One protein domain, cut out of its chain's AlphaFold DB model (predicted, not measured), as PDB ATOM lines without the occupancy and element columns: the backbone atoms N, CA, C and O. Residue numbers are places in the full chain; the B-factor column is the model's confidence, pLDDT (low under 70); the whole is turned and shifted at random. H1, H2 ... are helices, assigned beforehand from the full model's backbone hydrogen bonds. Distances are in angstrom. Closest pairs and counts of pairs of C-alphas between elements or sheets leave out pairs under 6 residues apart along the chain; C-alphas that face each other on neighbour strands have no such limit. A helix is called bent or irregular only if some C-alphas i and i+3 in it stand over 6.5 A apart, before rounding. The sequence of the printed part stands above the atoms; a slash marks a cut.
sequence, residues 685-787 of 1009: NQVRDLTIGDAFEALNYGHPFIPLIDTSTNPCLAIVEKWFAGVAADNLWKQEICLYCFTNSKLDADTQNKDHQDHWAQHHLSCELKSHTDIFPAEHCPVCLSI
ATOM      1  N   ASN A 685     -22.808  46.454  20.974       41.53
ATOM      2  CA  ASN A 685     -22.684  47.628  20.110       41.53
ATOM      3  C   ASN A 685     -21.220  47.980  19.779       41.53
ATOM      4  O   ASN A 685     -20.930  48.243  18.619       41.53
ATOM      5  N   GLN A 686     -20.281  47.905  20.739       43.69
ATOM      6  CA  GLN A 686     -18.845  48.131  20.469       43.69
ATOM      7  C   GLN A 686     -18.258  47.067  19.528       43.69
ATOM      8  O   GLN A 686     -17.254  47.299  18.866       43.69
ATOM      9  N   VAL A 687     -18.896  45.898  19.464       46.19
ATOM     10  CA  VAL A 687     -18.502  44.768  18.617       46.19
ATOM     11  C   VAL A 687     -18.877  44.988  17.140       46.19
ATOM     12  O   VAL A 687     -18.269  44.363  16.279       46.19
ATOM     13  N   ARG A 688     -19.832  45.879  16.818       45.69
ATOM     14  CA  ARG A 688     -20.274  46.133  15.428       45.69
ATOM     15  C   ARG A 688     -19.400  47.109  14.642       45.69
ATOM     16  O   ARG A 688     -19.314  46.971  13.428       45.69
ATOM     17  N   ASP A 689     -18.761  48.062  15.317       43.78
ATOM     18  CA  ASP A 689     -17.880  49.046  14.668       43.78
ATOM     19  C   ASP A 689     -16.498  48.457  14.311       43.78
ATOM     20  O   ASP A 689     -15.707  49.087  13.611       43.78
ATOM     21  N   LEU A 690     -16.206  47.239  14.781       45.44
ATOM     22  CA  LEU A 690     -15.027  46.456  14.417       45.44
ATOM     23  C   LEU A 690     -15.383  45.531  13.248       45.44
ATOM     24  O   LEU A 690     -16.377  44.808  13.316       45.44
ATOM     25  N   THR A 691     -14.573  45.488  12.186       47.94
ATOM     26  CA  THR A 691     -14.881  44.661  11.007       47.94
ATOM     27  C   THR A 691     -14.565  43.177  11.235       47.94
ATOM     28  O   THR A 691     -13.566  42.626  10.773       47.94
ATOM     29  N   ILE A 692     -15.456  42.486  11.960       44.69
ATOM     30  CA  ILE A 692     -15.296  41.059  12.304       44.69
ATOM     31  C   ILE A 692     -15.225  40.156  11.051       44.69
ATOM     32  O   ILE A 692     -14.637  39.080  11.114       44.69
ATOM     33  N   GLY A 693     -15.787  40.595   9.915       40.19
ATOM     34  CA  GLY A 693     -15.658  39.925   8.612       40.19
ATOM     35  C   GLY A 693     -14.207  39.891   8.128       40.19
ATOM     36  O   GLY A 693     -13.578  38.834   8.157       40.19
ATOM     37  N   ASP A 694     -13.644  41.059   7.799       43.91
ATOM     38  CA  ASP A 694     -12.244  41.243   7.381       43.91
ATOM     39  C   ASP A 694     -11.254  40.610   8.381       43.91
ATOM     40  O   ASP A 694     -10.201  40.073   8.022       43.91
ATOM     41  N   ALA A 695     -11.603  40.640   9.673       44.19
ATOM     42  CA  ALA A 695     -10.859  39.952  10.711       44.19
ATOM     43  C   ALA A 695     -10.800  38.428  10.478       44.19
ATOM     44  O   ALA A 695      -9.717  37.843  10.576       44.19
ATOM     45  N   PHE A 696     -11.918  37.768  10.178       42.38
ATOM     46  CA  PHE A 696     -11.986  36.308  10.073       42.38
ATOM     47  C   PHE A 696     -11.241  35.745   8.845       42.38
ATOM     48  O   PHE A 696     -10.718  34.634   8.900       42.38
ATOM     49  N   GLU A 697     -11.139  36.514   7.760       46.25
ATOM     50  CA  GLU A 697     -10.678  36.029   6.446       46.25
ATOM     51  C   GLU A 697      -9.149  35.888   6.294       46.25
ATOM     52  O   GLU A 697      -8.667  35.083   5.495       46.25
ATOM     53  N   ALA A 698      -8.355  36.618   7.084       44.84
ATOM     54  CA  ALA A 698      -6.902  36.768   6.897       44.84
ATOM     55  C   ALA A 698      -6.026  35.549   7.313       44.84
ATOM     56  O   ALA A 698      -4.914  35.729   7.812       44.84
ATOM     57  N   LEU A 699      -6.511  34.311   7.164       41.00
ATOM     58  CA  LEU A 699      -5.926  33.093   7.764       41.00
ATOM     59  C   LEU A 699      -5.275  32.099   6.775       41.00
ATOM     60  O   LEU A 699      -5.011  30.950   7.139       41.00
ATOM     61  N   ASN A 700      -4.954  32.533   5.552       37.56
ATOM     62  CA  ASN A 700      -4.231  31.726   4.561       37.56
ATOM     63  C   ASN A 700      -2.727  32.069   4.489       37.56
ATOM     64  O   ASN A 700      -2.355  33.202   4.211       37.56
ATOM     65  N   TYR A 701      -1.880  31.049   4.689       41.41
ATOM     66  CA  TYR A 701      -0.419  31.040   4.480       41.41
ATOM     67  C   TYR A 701       0.378  32.231   5.052       41.41
ATOM     68  O   TYR A 701       1.034  32.974   4.327       41.41
ATOM     69  N   GLY A 702       0.409  32.347   6.379       53.50
ATOM     70  CA  GLY A 702       1.312  33.255   7.087       53.50
ATOM     71  C   GLY A 702       0.934  33.409   8.557       53.50
ATOM     72  O   GLY A 702       0.033  32.732   9.052       53.50
ATOM     73  N   HIS A 703       1.597  34.331   9.256       66.38
ATOM     74  CA  HIS A 703       1.114  34.802  10.550       66.38
ATOM     75  C   HIS A 703       0.010  35.853  10.303       66.38
ATOM     76  O   HIS A 703       0.305  36.890   9.705       66.38
ATOM     77  N   PRO A 704      -1.246  35.654  10.749       70.06
ATOM     78  CA  PRO A 704      -2.410  36.441  10.300       70.06
ATOM     79  C   PRO A 704      -2.429  37.905  10.762       70.06
ATOM     80  O   PRO A 704      -3.320  38.667  10.390       70.06
ATOM     81  N   PHE A 705      -1.462  38.306  11.588       80.31
ATOM     82  CA  PHE A 705      -1.250  39.705  11.959       80.31
ATOM     83  C   PHE A 705      -0.264  40.428  11.038       80.31
ATOM     84  O   PHE A 705      -0.291  41.647  11.030       80.31
ATOM     85  N   ILE A 706       0.557  39.743  10.230       79.31
ATOM     86  CA  ILE A 706       1.497  40.422   9.318       79.31
ATOM     87  C   ILE A 706       0.748  41.275   8.276       79.31
ATOM     88  O   ILE A 706       0.998  42.478   8.243       79.31
ATOM     89  N   PRO A 707      -0.256  40.756   7.531       76.75
ATOM     90  CA  PRO A 707      -1.026  41.593   6.606       76.75
ATOM     91  C   PRO A 707      -1.731  42.763   7.305       76.75
ATOM     92  O   PRO A 707      -1.812  43.856   6.754       76.75
ATOM     93  N   LEU A 708      -2.212  42.544   8.535       77.44
ATOM     94  CA  LEU A 708      -2.883  43.554   9.358       77.44
ATOM     95  C   LEU A 708      -1.919  44.654   9.836       77.44
ATOM     96  O   LEU A 708      -2.282  45.825   9.864       77.44
ATOM     97  N   ILE A 709      -0.681  44.287  10.173       82.56
ATOM     98  CA  ILE A 709       0.390  45.213  10.546       82.56
ATOM     99  C   ILE A 709       0.796  46.075   9.350       82.56
ATOM    100  O   ILE A 709       1.011  47.278   9.502       82.56
ATOM    101  N   ASP A 710       0.907  45.480   8.165       79.44
ATOM    102  CA  ASP A 710       1.352  46.181   6.961       79.44
ATOM    103  C   ASP A 710       0.279  47.126   6.398       79.44
ATOM    104  O   ASP A 710       0.626  48.202   5.910       79.44
ATOM    105  N   THR A 711      -1.006  46.770   6.525       79.94
ATOM    106  CA  THR A 711      -2.143  47.550   5.992       79.94
ATOM    107  C   THR A 711      -2.768  48.546   6.967       79.94
ATOM    108  O   THR A 711      -3.269  49.578   6.520       79.94
ATOM    109  N   SER A 712      -2.750  48.282   8.278       79.25
ATOM    110  CA  SER A 712      -3.326  49.207   9.260       79.25
ATOM    111  C   SER A 712      -2.469  50.462   9.430       79.25
ATOM    112  O   SER A 712      -1.235  50.403   9.432       79.25
ATOM    113  N   THR A 713      -3.131  51.597   9.661       78.38
ATOM    114  CA  THR A 713      -2.485  52.811  10.172       78.38
ATOM    115  C   THR A 713      -1.932  52.558  11.576       78.38
ATOM    116  O   THR A 713      -0.723  52.670  11.776       78.38
ATOM    117  N   ASN A 714      -2.801  52.124  12.498       83.88
ATOM    118  CA  ASN A 714      -2.490  51.767  13.885       83.88
ATOM    119  C   ASN A 714      -2.471  50.234  14.047       83.88
ATOM    120  O   ASN A 714      -3.509  49.620  14.330       83.88
ATOM    121  N   PRO A 715      -1.320  49.570  13.823       84.69
ATOM    122  CA  PRO A 715      -1.223  48.117  13.880       84.69
ATOM    123  C   PRO A 715      -1.393  47.546  15.296       84.69
ATOM    124  O   PRO A 715      -1.951  46.459  15.429       84.69
ATOM    125  N   CYS A 716      -0.995  48.271  16.353       84.44
ATOM    126  CA  CYS A 716      -1.227  47.828  17.734       84.44
ATOM    127  C   CYS A 716      -2.721  47.728  18.050       84.44
ATOM    128  O   CYS A 716      -3.182  46.677  18.499       84.44
ATOM    129  N   LEU A 717      -3.475  48.799  17.772       85.31
ATOM    130  CA  LEU A 717      -4.927  48.819  17.939       85.31
ATOM    131  C   LEU A 717      -5.576  47.687  17.140       85.31
ATOM    132  O   LEU A 717      -6.337  46.906  17.702       85.31
ATOM    133  N   ALA A 718      -5.212  47.552  15.862       84.31
ATOM    134  CA  ALA A 718      -5.791  46.545  14.984       84.31
ATOM    135  C   ALA A 718      -5.572  45.110  15.499       84.31
ATOM    136  O   ALA A 718      -6.489  44.300  15.412       84.31
ATOM    137  N   ILE A 719      -4.412  44.779  16.084       86.62
ATOM    138  CA  ILE A 719      -4.169  43.456  16.696       86.62
ATOM    139  C   ILE A 719      -5.046  43.235  17.938       86.62
ATOM    140  O   ILE A 719      -5.598  42.146  18.111       86.62
ATOM    141  N   VAL A 720      -5.201  44.246  18.798       87.19
ATOM    142  CA  VAL A 720      -6.030  44.141  20.012       87.19
ATOM    143  C   VAL A 720      -7.517  44.029  19.648       87.19
ATOM    144  O   VAL A 720      -8.207  43.144  20.152       87.19
ATOM    145  N   GLU A 721      -7.999  44.841  18.704       83.12
ATOM    146  CA  GLU A 721      -9.361  44.763  18.159       83.12
ATOM    147  C   GLU A 721      -9.622  43.429  17.451       83.12
ATOM    148  O   GLU A 721     -10.671  42.821  17.651       83.12
ATOM    149  N   LYS A 722      -8.648  42.917  16.688       83.44
ATOM    150  CA  LYS A 722      -8.697  41.602  16.033       83.44
ATOM    151  C   LYS A 722      -8.864  40.463  17.041       83.44
ATOM    152  O   LYS A 722      -9.664  39.554  16.809       83.44
ATOM    153  N   TRP A 723      -8.148  40.506  18.163       85.56
ATOM    154  CA  TRP A 723      -8.331  39.537  19.244       85.56
ATOM    155  C   TRP A 723      -9.692  39.676  19.930       85.56
ATOM    156  O   TRP A 723     -10.389  38.676  20.118       85.56
ATOM    157  N   PHE A 724     -10.095  40.905  20.255       80.69
ATOM    158  CA  PHE A 724     -11.370  41.202  20.907       80.69
ATOM    159  C   PHE A 724     -12.573  40.778  20.049       80.69
ATOM    160  O   PHE A 724     -13.493  40.139  20.557       80.69
ATOM    161  N   ALA A 725     -12.528  41.016  18.735       79.62
ATOM    162  CA  ALA A 725     -13.527  40.553  17.772       79.62
ATOM    163  C   ALA A 725     -13.643  39.016  17.740       79.62
ATOM    164  O   ALA A 725     -14.751  38.482  17.691       79.62
ATOM    165  N   GLY A 726     -12.525  38.289  17.854       80.19
ATOM    166  CA  GLY A 726     -12.531  36.828  17.998       80.19
ATOM    167  C   GLY A 726     -13.200  36.355  19.297       80.19
ATOM    168  O   GLY A 726     -14.017  35.435  19.279       80.19
ATOM    169  N   VAL A 727     -12.910  37.007  20.427       81.69
ATOM    170  CA  VAL A 727     -13.568  36.715  21.718       81.69
ATOM    171  C   VAL A 727     -15.062  37.073  21.687       81.69
ATOM    172  O   VAL A 727     -15.884  36.366  22.272       81.69
ATOM    173  N   ALA A 728     -15.445  38.129  20.968       79.50
ATOM    174  CA  ALA A 728     -16.842  38.486  20.758       79.50
ATOM    175  C   ALA A 728     -17.578  37.457  19.876       79.50
ATOM    176  O   ALA A 728     -18.696  37.062  20.212       79.50
ATOM    177  N   ALA A 729     -16.936  36.942  18.823       81.31
ATOM    178  CA  ALA A 729     -17.470  35.852  18.005       81.31
ATOM    179  C   ALA A 729     -17.720  34.573  18.829       81.31
ATOM    180  O   ALA A 729     -18.777  33.961  18.692       81.31
ATOM    181  N   ASP A 730     -16.827  34.224  19.770       81.38
ATOM    182  CA  ASP A 730     -17.073  33.128  20.725       81.38
ATOM    183  C   ASP A 730     -18.346  33.345  21.562       81.38
ATOM    184  O   ASP A 730     -18.946  32.376  22.020       81.38
ATOM    185  N   ASN A 731     -18.743  34.594  21.829       82.44
ATOM    186  CA  ASN A 731     -19.947  34.907  22.602       82.44
ATOM    187  C   ASN A 731     -21.217  34.865  21.745       82.44
ATOM    188  O   ASN A 731     -22.216  34.323  22.213       82.44
ATOM    189  N   LEU A 732     -21.161  35.324  20.489       83.44
ATOM    190  CA  LEU A 732     -22.252  35.159  19.517       83.44
ATOM    191  C   LEU A 732     -22.519  33.670  19.229       83.44
ATOM    192  O   LEU A 732     -23.661  33.226  19.284       83.44
ATOM    193  N   TRP A 733     -21.464  32.863  19.060       81.31
ATOM    194  CA  TRP A 733     -21.569  31.404  18.915       81.31
ATOM    195  C   TRP A 733     -22.189  30.702  20.138       81.31
ATOM    196  O   TRP A 733     -22.899  29.716  19.968       81.31
ATOM    197  N   LYS A 734     -21.971  31.193  21.370       82.19
ATOM    198  CA  LYS A 734     -22.641  30.675  22.591       82.19
ATOM    199  C   LYS A 734     -24.121  31.069  22.686       82.19
ATOM    200  O   LYS A 734     -24.824  30.523  23.531       82.19
ATOM    201  N   GLN A 735     -24.554  32.041  21.885       84.25
ATOM    202  CA  GLN A 735     -25.934  32.523  21.777       84.25
ATOM    203  C   GLN A 735     -26.614  32.016  20.492       84.25
ATOM    204  O   GLN A 735     -27.729  32.429  20.207       84.25
ATOM    205  N   GLU A 736     -25.927  31.170  19.710       84.69
ATOM    206  CA  GLU A 736     -26.386  30.618  18.424       84.69
ATOM    207  C   GLU A 736     -26.835  31.707  17.415       84.69
ATOM    208  O   GLU A 736     -27.641  31.471  16.512       84.69
ATOM    209  N   ILE A 737     -26.226  32.902  17.540       87.44
ATOM    210  CA  ILE A 737     -26.348  34.049  16.627       87.44
ATOM    211  C   ILE A 737     -25.273  33.946  15.543       87.44
ATOM    212  O   ILE A 737     -24.079  33.783  15.823       87.44
ATOM    213  N   CYS A 738     -25.683  34.057  14.279       86.62
ATOM    214  CA  CYS A 738     -24.793  33.820  13.146       86.62
ATOM    215  C   CYS A 738     -23.861  35.002  12.894       86.62
ATOM    216  O   CYS A 738     -24.317  36.084  12.529       86.62
ATOM    217  N   LEU A 739     -22.549  34.773  13.012       83.88
ATOM    218  CA  LEU A 739     -21.523  35.801  12.811       83.88
ATOM    219  C   LEU A 739     -21.675  36.508  11.454       83.88
ATOM    220  O   LEU A 739     -21.649  37.731  11.393       83.88
ATOM    221  N   TYR A 740     -21.921  35.734  10.392       85.19
ATOM    222  CA  TYR A 740     -22.123  36.220   9.025       85.19
ATOM    223  C   TYR A 740     -23.442  36.975   8.808       85.19
ATOM    224  O   TYR A 740     -23.535  37.770   7.876       85.19
ATOM    225  N   CYS A 741     -24.470  36.746   9.631       87.75
ATOM    226  CA  CYS A 741     -25.679  37.574   9.612       87.75
ATOM    227  C   CYS A 741     -25.490  38.835  10.454       87.75
ATOM    228  O   CYS A 741     -25.840  39.915   9.995       87.75
ATOM    229  N   PHE A 742     -24.875  38.716  11.632       85.56
ATOM    230  CA  PHE A 742     -24.597  39.820  12.547       85.56
ATOM    231  C   PHE A 742     -23.720  40.915  11.917       85.56
ATOM    232  O   PHE A 742     -23.978  42.097  12.122       85.56
ATOM    233  N   THR A 743     -22.714  40.540  11.119       80.75
ATOM    234  CA  THR A 743     -21.850  41.493  10.393       80.75
ATOM    235  C   THR A 743     -22.468  42.034   9.100       80.75
ATOM    236  O   THR A 743     -21.950  42.996   8.531       80.75
ATOM    237  N   ASN A 744     -23.564  41.451   8.606       82.94
ATOM    238  CA  ASN A 744     -24.146  41.839   7.326       82.94
ATOM    239  C   ASN A 744     -25.051  43.070   7.479       82.94
ATOM    240  O   ASN A 744     -26.243  42.979   7.775       82.94
ATOM    241  N   SER A 745     -24.478  44.237   7.192       83.12
ATOM    242  CA  SER A 745     -25.143  45.548   7.216       83.12
ATOM    243  C   SER A 745     -26.312  45.714   6.231       83.12
ATOM    244  O   SER A 745     -27.003  46.730   6.284       83.12
ATOM    245  N   LYS A 746     -26.558  44.739   5.341       86.88
ATOM    246  CA  LYS A 746     -27.731  44.704   4.444       86.88
ATOM    247  C   LYS A 746     -28.949  44.015   5.068       86.88
ATOM    248  O   LYS A 746     -30.033  44.104   4.499       86.88
ATOM    249  N   LEU A 747     -28.769  43.301   6.181       84.88
ATOM    250  CA  LEU A 747     -29.853  42.689   6.948       84.88
ATOM    251  C   LEU A 747     -30.382  43.680   7.989       84.88
ATOM    252  O   LEU A 747     -29.648  44.540   8.475       84.88
ATOM    253  N   ASP A 748     -31.658  43.553   8.335       89.38
ATOM    254  CA  ASP A 748     -32.272  44.306   9.424       89.38
ATOM    255  C   ASP A 748     -31.761  43.840  10.802       89.38
ATOM    256  O   ASP A 748     -31.158  42.773  10.942       89.38
ATOM    257  N   ALA A 749     -32.020  44.638  11.839       86.00
ATOM    258  CA  ALA A 749     -31.531  44.354  13.184       86.00
ATOM    259  C   ALA A 749     -32.108  43.060  13.792       86.00
ATOM    260  O   ALA A 749     -31.397  42.393  14.542       86.00
ATOM    261  N   ASP A 750     -33.341  42.664  13.477       85.00
ATOM    262  CA  ASP A 750     -33.933  41.454  14.053       85.00
ATOM    263  C   ASP A 750     -33.337  40.200  13.389       85.00
ATOM    264  O   ASP A 750     -33.019  39.227  14.071       85.00
ATOM    265  N   THR A 751     -33.058  40.255  12.081       85.50
ATOM    266  CA  THR A 751     -32.324  39.207  11.353       85.50
ATOM    267  C   THR A 751     -30.838  39.147  11.741       85.50
ATOM    268  O   THR A 751     -30.289  38.054  11.862       85.50
ATOM    269  N   GLN A 752     -30.170  40.284  11.984       83.56
ATOM    270  CA  GLN A 752     -28.761  40.328  12.424       83.56
ATOM    271  C   GLN A 752     -28.529  39.666  13.789       83.56
ATOM    272  O   GLN A 752     -27.473  39.084  14.020       83.56
ATOM    273  N   ASN A 753     -29.491  39.784  14.708       86.44
ATOM    274  CA  ASN A 753     -29.387  39.275  16.083       86.44
ATOM    275  C   ASN A 753     -30.267  38.034  16.294       86.44
ATOM    276  O   ASN A 753     -30.613  37.701  17.428       86.44
ATOM    277  N   LYS A 754     -30.646  37.364  15.199       87.06
ATOM    278  CA  LYS A 754     -31.475  36.166  15.220       87.06
ATOM    279  C   LYS A 754     -30.718  35.009  15.864       87.06
ATOM    280  O   LYS A 754     -29.601  34.684  15.472       87.06
ATOM    281  N   ASP A 755     -31.367  34.383  16.836       86.69
ATOM    282  CA  ASP A 755     -30.980  33.084  17.373       86.69
ATOM    283  C   ASP A 755     -31.505  31.979  16.433       86.69
ATOM    284  O   ASP A 755     -32.655  32.027  15.976       86.69
ATOM    285  N   HIS A 756     -30.653  31.008  16.102       83.88
ATOM    286  CA  HIS A 756     -30.935  29.950  15.135       83.88
ATOM    287  C   HIS A 756     -31.059  28.536  15.737       83.88
ATOM    288  O   HIS A 756     -31.186  27.606  14.940       83.88
ATOM    289  N   GLN A 757     -31.029  28.355  17.071       80.00
ATOM    290  CA  GLN A 757     -30.957  27.062  17.810       80.00
ATOM    291  C   GLN A 757     -31.208  25.788  16.972       80.00
ATOM    292  O   GLN A 757     -30.267  25.084  16.600       80.00
ATOM    293  N   ASP A 758     -32.470  25.533  16.596       75.56
ATOM    294  CA  ASP A 758     -32.954  24.329  15.892       75.56
ATOM    295  C   ASP A 758     -32.190  23.958  14.602       75.56
ATOM    296  O   ASP A 758     -32.229  22.809  14.159       75.56
ATOM    297  N   HIS A 759     -31.525  24.926  13.966       80.19
ATOM    298  CA  HIS A 759     -30.838  24.782  12.679       80.19
ATOM    299  C   HIS A 759     -29.461  25.475  12.639       80.19
ATOM    300  O   HIS A 759     -28.891  25.638  11.556       80.19
ATOM    301  N   TRP A 760     -28.900  25.837  13.803       80.44
ATOM    302  CA  TRP A 760     -27.657  26.607  13.959       80.44
ATOM    303  C   TRP A 760     -26.526  26.168  13.014       80.44
ATOM    304  O   TRP A 760     -26.045  26.958  12.201       80.44
ATOM    305  N   ALA A 761     -26.135  24.891  13.061       76.44
ATOM    306  CA  ALA A 761     -25.008  24.377  12.280       76.44
ATOM    307  C   ALA A 761     -25.254  24.379  10.756       76.44
ATOM    308  O   ALA A 761     -24.317  24.590   9.987       76.44
ATOM    309  N   GLN A 762     -26.502  24.173  10.313       77.81
ATOM    310  CA  GLN A 762     -26.866  24.277   8.895       77.81
ATOM    311  C   GLN A 762     -26.829  25.739   8.441       77.81
ATOM    312  O   GLN A 762     -26.305  26.041   7.369       77.81
ATOM    313  N   HIS A 763     -27.371  26.646   9.256       84.00
ATOM    314  CA  HIS A 763     -27.402  28.068   8.952       84.00
ATOM    315  C   HIS A 763     -25.989  28.671   8.900       84.00
ATOM    316  O   HIS A 763     -25.654  29.318   7.908       84.00
ATOM    317  N   HIS A 764     -25.143  28.392   9.901       82.38
ATOM    318  CA  HIS A 764     -23.752  28.854   9.927       82.38
ATOM    319  C   HIS A 764     -23.012  28.429   8.659       82.38
ATOM    320  O   HIS A 764     -22.499  29.292   7.950       82.38
ATOM    321  N   LEU A 765     -23.024  27.132   8.316       75.38
ATOM    322  CA  LEU A 765     -22.316  26.650   7.129       75.38
ATOM    323  C   LEU A 765     -22.922  27.199   5.828       75.38
ATOM    324  O   LEU A 765     -22.182  27.486   4.897       75.38
ATOM    325  N   SER A 766     -24.244  27.394   5.756       79.56
ATOM    326  CA  SER A 766     -24.907  28.039   4.611       79.56
ATOM    327  C   SER A 766     -24.428  29.480   4.399       79.56
ATOM    328  O   SER A 766     -24.219  29.889   3.259       79.56
ATOM    329  N   CYS A 767     -24.265  30.267   5.464       82.25
ATOM    330  CA  CYS A 767     -23.758  31.635   5.348       82.25
ATOM    331  C   CYS A 767     -22.244  31.668   5.097       82.25
ATOM    332  O   CYS A 767     -21.789  32.425   4.250       82.25
ATOM    333  N   GLU A 768     -21.486  30.781   5.737       76.94
ATOM    334  CA  GLU A 768     -20.045  30.604   5.530       76.94
ATOM    335  C   GLU A 768     -19.715  30.211   4.073       76.94
ATOM    336  O   GLU A 768     -18.838  30.808   3.452       76.94
ATOM    337  N   LEU A 769     -20.499  29.299   3.479       73.19
ATOM    338  CA  LEU A 769     -20.464  28.944   2.051       73.19
ATOM    339  C   LEU A 769     -20.773  30.129   1.123       73.19
ATOM    340  O   LEU A 769     -20.221  30.205   0.028       73.19
ATOM    341  N   LYS A 770     -21.672  31.030   1.540       76.00
ATOM    342  CA  LYS A 770     -22.072  32.221   0.768       76.00
ATOM    343  C   LYS A 770     -21.063  33.368   0.887       76.00
ATOM    344  O   LYS A 770     -21.036  34.212  -0.003       76.00
ATOM    345  N   SER A 771     -20.236  33.385   1.933       68.75
ATOM    346  CA  SER A 771     -19.116  34.323   2.088       68.75
ATOM    347  C   SER A 771     -17.829  33.843   1.404       68.75
ATOM    348  O   SER A 771     -17.156  34.649   0.774       68.75
ATOM    349  N   HIS A 772     -17.500  32.545   1.474       64.19
ATOM    350  CA  HIS A 772     -16.157  32.029   1.139       64.19
ATOM    351  C   HIS A 772     -16.116  31.109  -0.088       64.19
ATOM    352  O   HIS A 772     -15.403  30.098  -0.081       64.19
ATOM    353  N   THR A 773     -16.872  31.444  -1.140       58.28
ATOM    354  CA  THR A 773     -17.097  30.607  -2.343       58.28
ATOM    355  C   THR A 773     -15.831  29.981  -2.930       58.28
ATOM    356  O   THR A 773     -15.848  28.824  -3.352       58.28
ATOM    357  N   ASP A 774     -14.727  30.726  -2.913       53.25
ATOM    358  CA  ASP A 774     -13.507  30.406  -3.660       53.25
ATOM    359  C   ASP A 774     -12.507  29.566  -2.841       53.25
ATOM    360  O   ASP A 774     -11.632  28.904  -3.399       53.25
ATOM    361  N   ILE A 775     -12.638  29.571  -1.509       54.38
ATOM    362  CA  ILE A 775     -11.711  28.917  -0.564       54.38
ATOM    363  C   ILE A 775     -12.304  27.599  -0.038       54.38
ATOM    364  O   ILE A 775     -11.587  26.623   0.202       54.38
ATOM    365  N   PHE A 776     -13.628  27.550   0.132       51.09
ATOM    366  CA  PHE A 776     -14.312  26.495   0.884       51.09
ATOM    367  C   PHE A 776     -14.075  25.039   0.435       51.09
ATOM    368  O   PHE A 776     -13.902  24.184   1.314       51.09
ATOM    369  N   PRO A 777     -14.035  24.714  -0.877       50.31
ATOM    370  CA  PRO A 777     -13.925  23.328  -1.344       50.31
ATOM    371  C   PRO A 777     -12.636  22.600  -0.937       50.31
ATOM    372  O   PRO A 777     -12.591  21.372  -1.001       50.31
ATOM    373  N   ALA A 778     -11.586  23.330  -0.541       50.25
ATOM    374  CA  ALA A 778     -10.284  22.760  -0.187       50.25
ATOM    375  C   ALA A 778     -10.130  22.423   1.310       50.25
ATOM    376  O   ALA A 778      -9.339  21.548   1.661       50.25
ATOM    377  N   GLU A 779     -10.855  23.114   2.196       49.41
ATOM    378  CA  GLU A 779     -10.658  23.011   3.655       49.41
ATOM    379  C   GLU A 779     -11.712  22.131   4.347       49.41
ATOM    380  O   GLU A 779     -11.448  21.541   5.401       49.41
ATOM    381  N   HIS A 780     -12.899  22.002   3.747       53.97
ATOM    382  CA  HIS A 780     -14.016  21.238   4.296       53.97
ATOM    383  C   HIS A 780     -14.127  19.831   3.697       53.97
ATOM    384  O   HIS A 780     -13.827  19.588   2.532       53.97
ATOM    385  N   CYS A 781     -14.574  18.865   4.508       53.75
ATOM    386  CA  CYS A 781     -14.745  17.491   4.039       53.75
ATOM    387  C   CYS A 781     -15.903  17.421   3.023       53.75
ATOM    388  O   CYS A 781     -17.020  17.796   3.396       53.75
ATOM    389  N   PRO A 782     -15.701  16.878   1.803       52.22
ATOM    390  CA  PRO A 782     -16.757  16.786   0.790       52.22
ATOM    391  C   PRO A 782     -18.025  16.077   1.283       52.22
ATOM    392  O   PRO A 782     -19.125  16.473   0.921       52.22
ATOM    393  N   VAL A 783     -17.870  15.088   2.174       50.62
ATOM    394  CA  VAL A 783     -18.973  14.356   2.823       50.62
ATOM    395  C   VAL A 783     -19.807  15.251   3.745       50.62
ATOM    396  O   VAL A 783     -21.018  15.085   3.813       50.62
ATOM    397  N   CYS A 784     -19.194  16.203   4.454       51.88
ATOM    398  CA  CYS A 784     -19.939  17.141   5.300       51.88
ATOM    399  C   CYS A 784     -20.672  18.188   4.453       51.88
ATOM    400  O   CYS A 784     -21.814  18.524   4.755       51.88
ATOM    401  N   LEU A 785     -20.031  18.661   3.377       56.56
ATOM    402  CA  LEU A 785     -20.621  19.611   2.431       56.56
ATOM    403  C   LEU A 785     -21.853  19.015   1.730       56.56
ATOM    404  O   LEU A 785     -22.879  19.677   1.636       56.56
ATOM    405  N   SER A 786     -21.792  17.751   1.301       54.22
ATOM    406  CA  SER A 786     -22.884  17.085   0.575       54.22
ATOM    407  C   SER A 786     -24.074  16.644   1.438       54.22
ATOM    408  O   SER A 786     -25.072  16.178   0.895       54.22
ATOM    409  N   ILE A 787     -23.979  16.740   2.769       48.81
ATOM    410  CA  ILE A 787     -25.069  16.395   3.701       48.81
ATOM    411  C   ILE A 787     -25.971  17.603   3.994       48.81
ATOM    412  O   ILE A 787     -27.127  17.424   4.379       48.81
TER     413      ILE A 787
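What this domain is: This is residues 685 to 787 of the 1009 residues of an uncharacterized protein of Moniliophthora roreri (UniProt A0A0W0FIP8). One long helix, H3, makes a beam; H1 packs crosswise on its middle, H2 folds under its first end, and a small cluster of H4, H5 and H6, with H4 in its middle, follows at its other end. After H6 the printed part trails off through two small helices, H7 and H8, that touch no helix; residues 778 to 783 stick out, and with few contacts between helices the arrangement is open. The printed part has 103 residues with eight named helices, H1 to H8 in chain order, and no named strand; the class is all helix. By its radius of gyration of the C-alphas, 14.8 A, it is compact, and it spans 41 by 33 by 23 A.

Where its parts are: Find C-alpha 715 at (-1.223, 48.117, 13.880); from there H3, residues 715 to 733, runs 26.8 A to C-alpha 733 at (-21.569, 31.404, 18.915). Before it look for H1, residues 692 to 697, 9.0 A long, and H2, residues 706 to 711, 8.7 A long. After it come H4, residues 739 to 742, and H5, residues 749 to 752. H6, residues 757 to 771, is 21.0 A long and irregular: C-alphas 758 and 761 are 8.7 A apart. Last are H7, residues 776 to 779, and H8, residues 782 to 785, which ends with C-alpha 785 at (-20.621, 19.611, 2.431).

How they stand to each other: Start at H3, which with residues 722 to 726 alone touches H1; the closest C-alphas are those of Ile 692 and Ala 725, 5.8 A apart, and the lines are about perpendicular at 82 degrees. With residues 715 to 719 alone H3 touches H2, at a steep tilt of 65 degrees, opposite ways; the closest C-alphas, of Ile 709 and Pro 715, are 4.7 A apart. With residues 729 to 733 alone H3 only just touches H4, only at the corner, with 3 pairs of C-alphas within 8 A; the closest are Ala 729 and Leu 739, 6.6 A. Moving outward, H4 touches H5, closest at C-alphas 742 and 752, 4.2 A, and H6, closest at C-alphas 740 and 767, 6.1 A. H3 and H6 are apart. H6 and H7 are close but not clearly touching, with C-alphas 769 and 776 closest at 6.7 A, and H7 and H8 meet only through their link. In H1, H2 and H3 every O i to N i+4 pair is within hydrogen-bond range, in H6 9 of 11; H4, H5, H7 and H8 are too short for such a pair.

The domain as a whole: Look for the two C-alphas farthest apart at Thr 713 and Ile 787, 43.3 A. The printed part has no cut, and no link is long. Mean pLDDT of the printed part is 70.7; you will find values under 70 at residues 685 to 703 and 771 to 787.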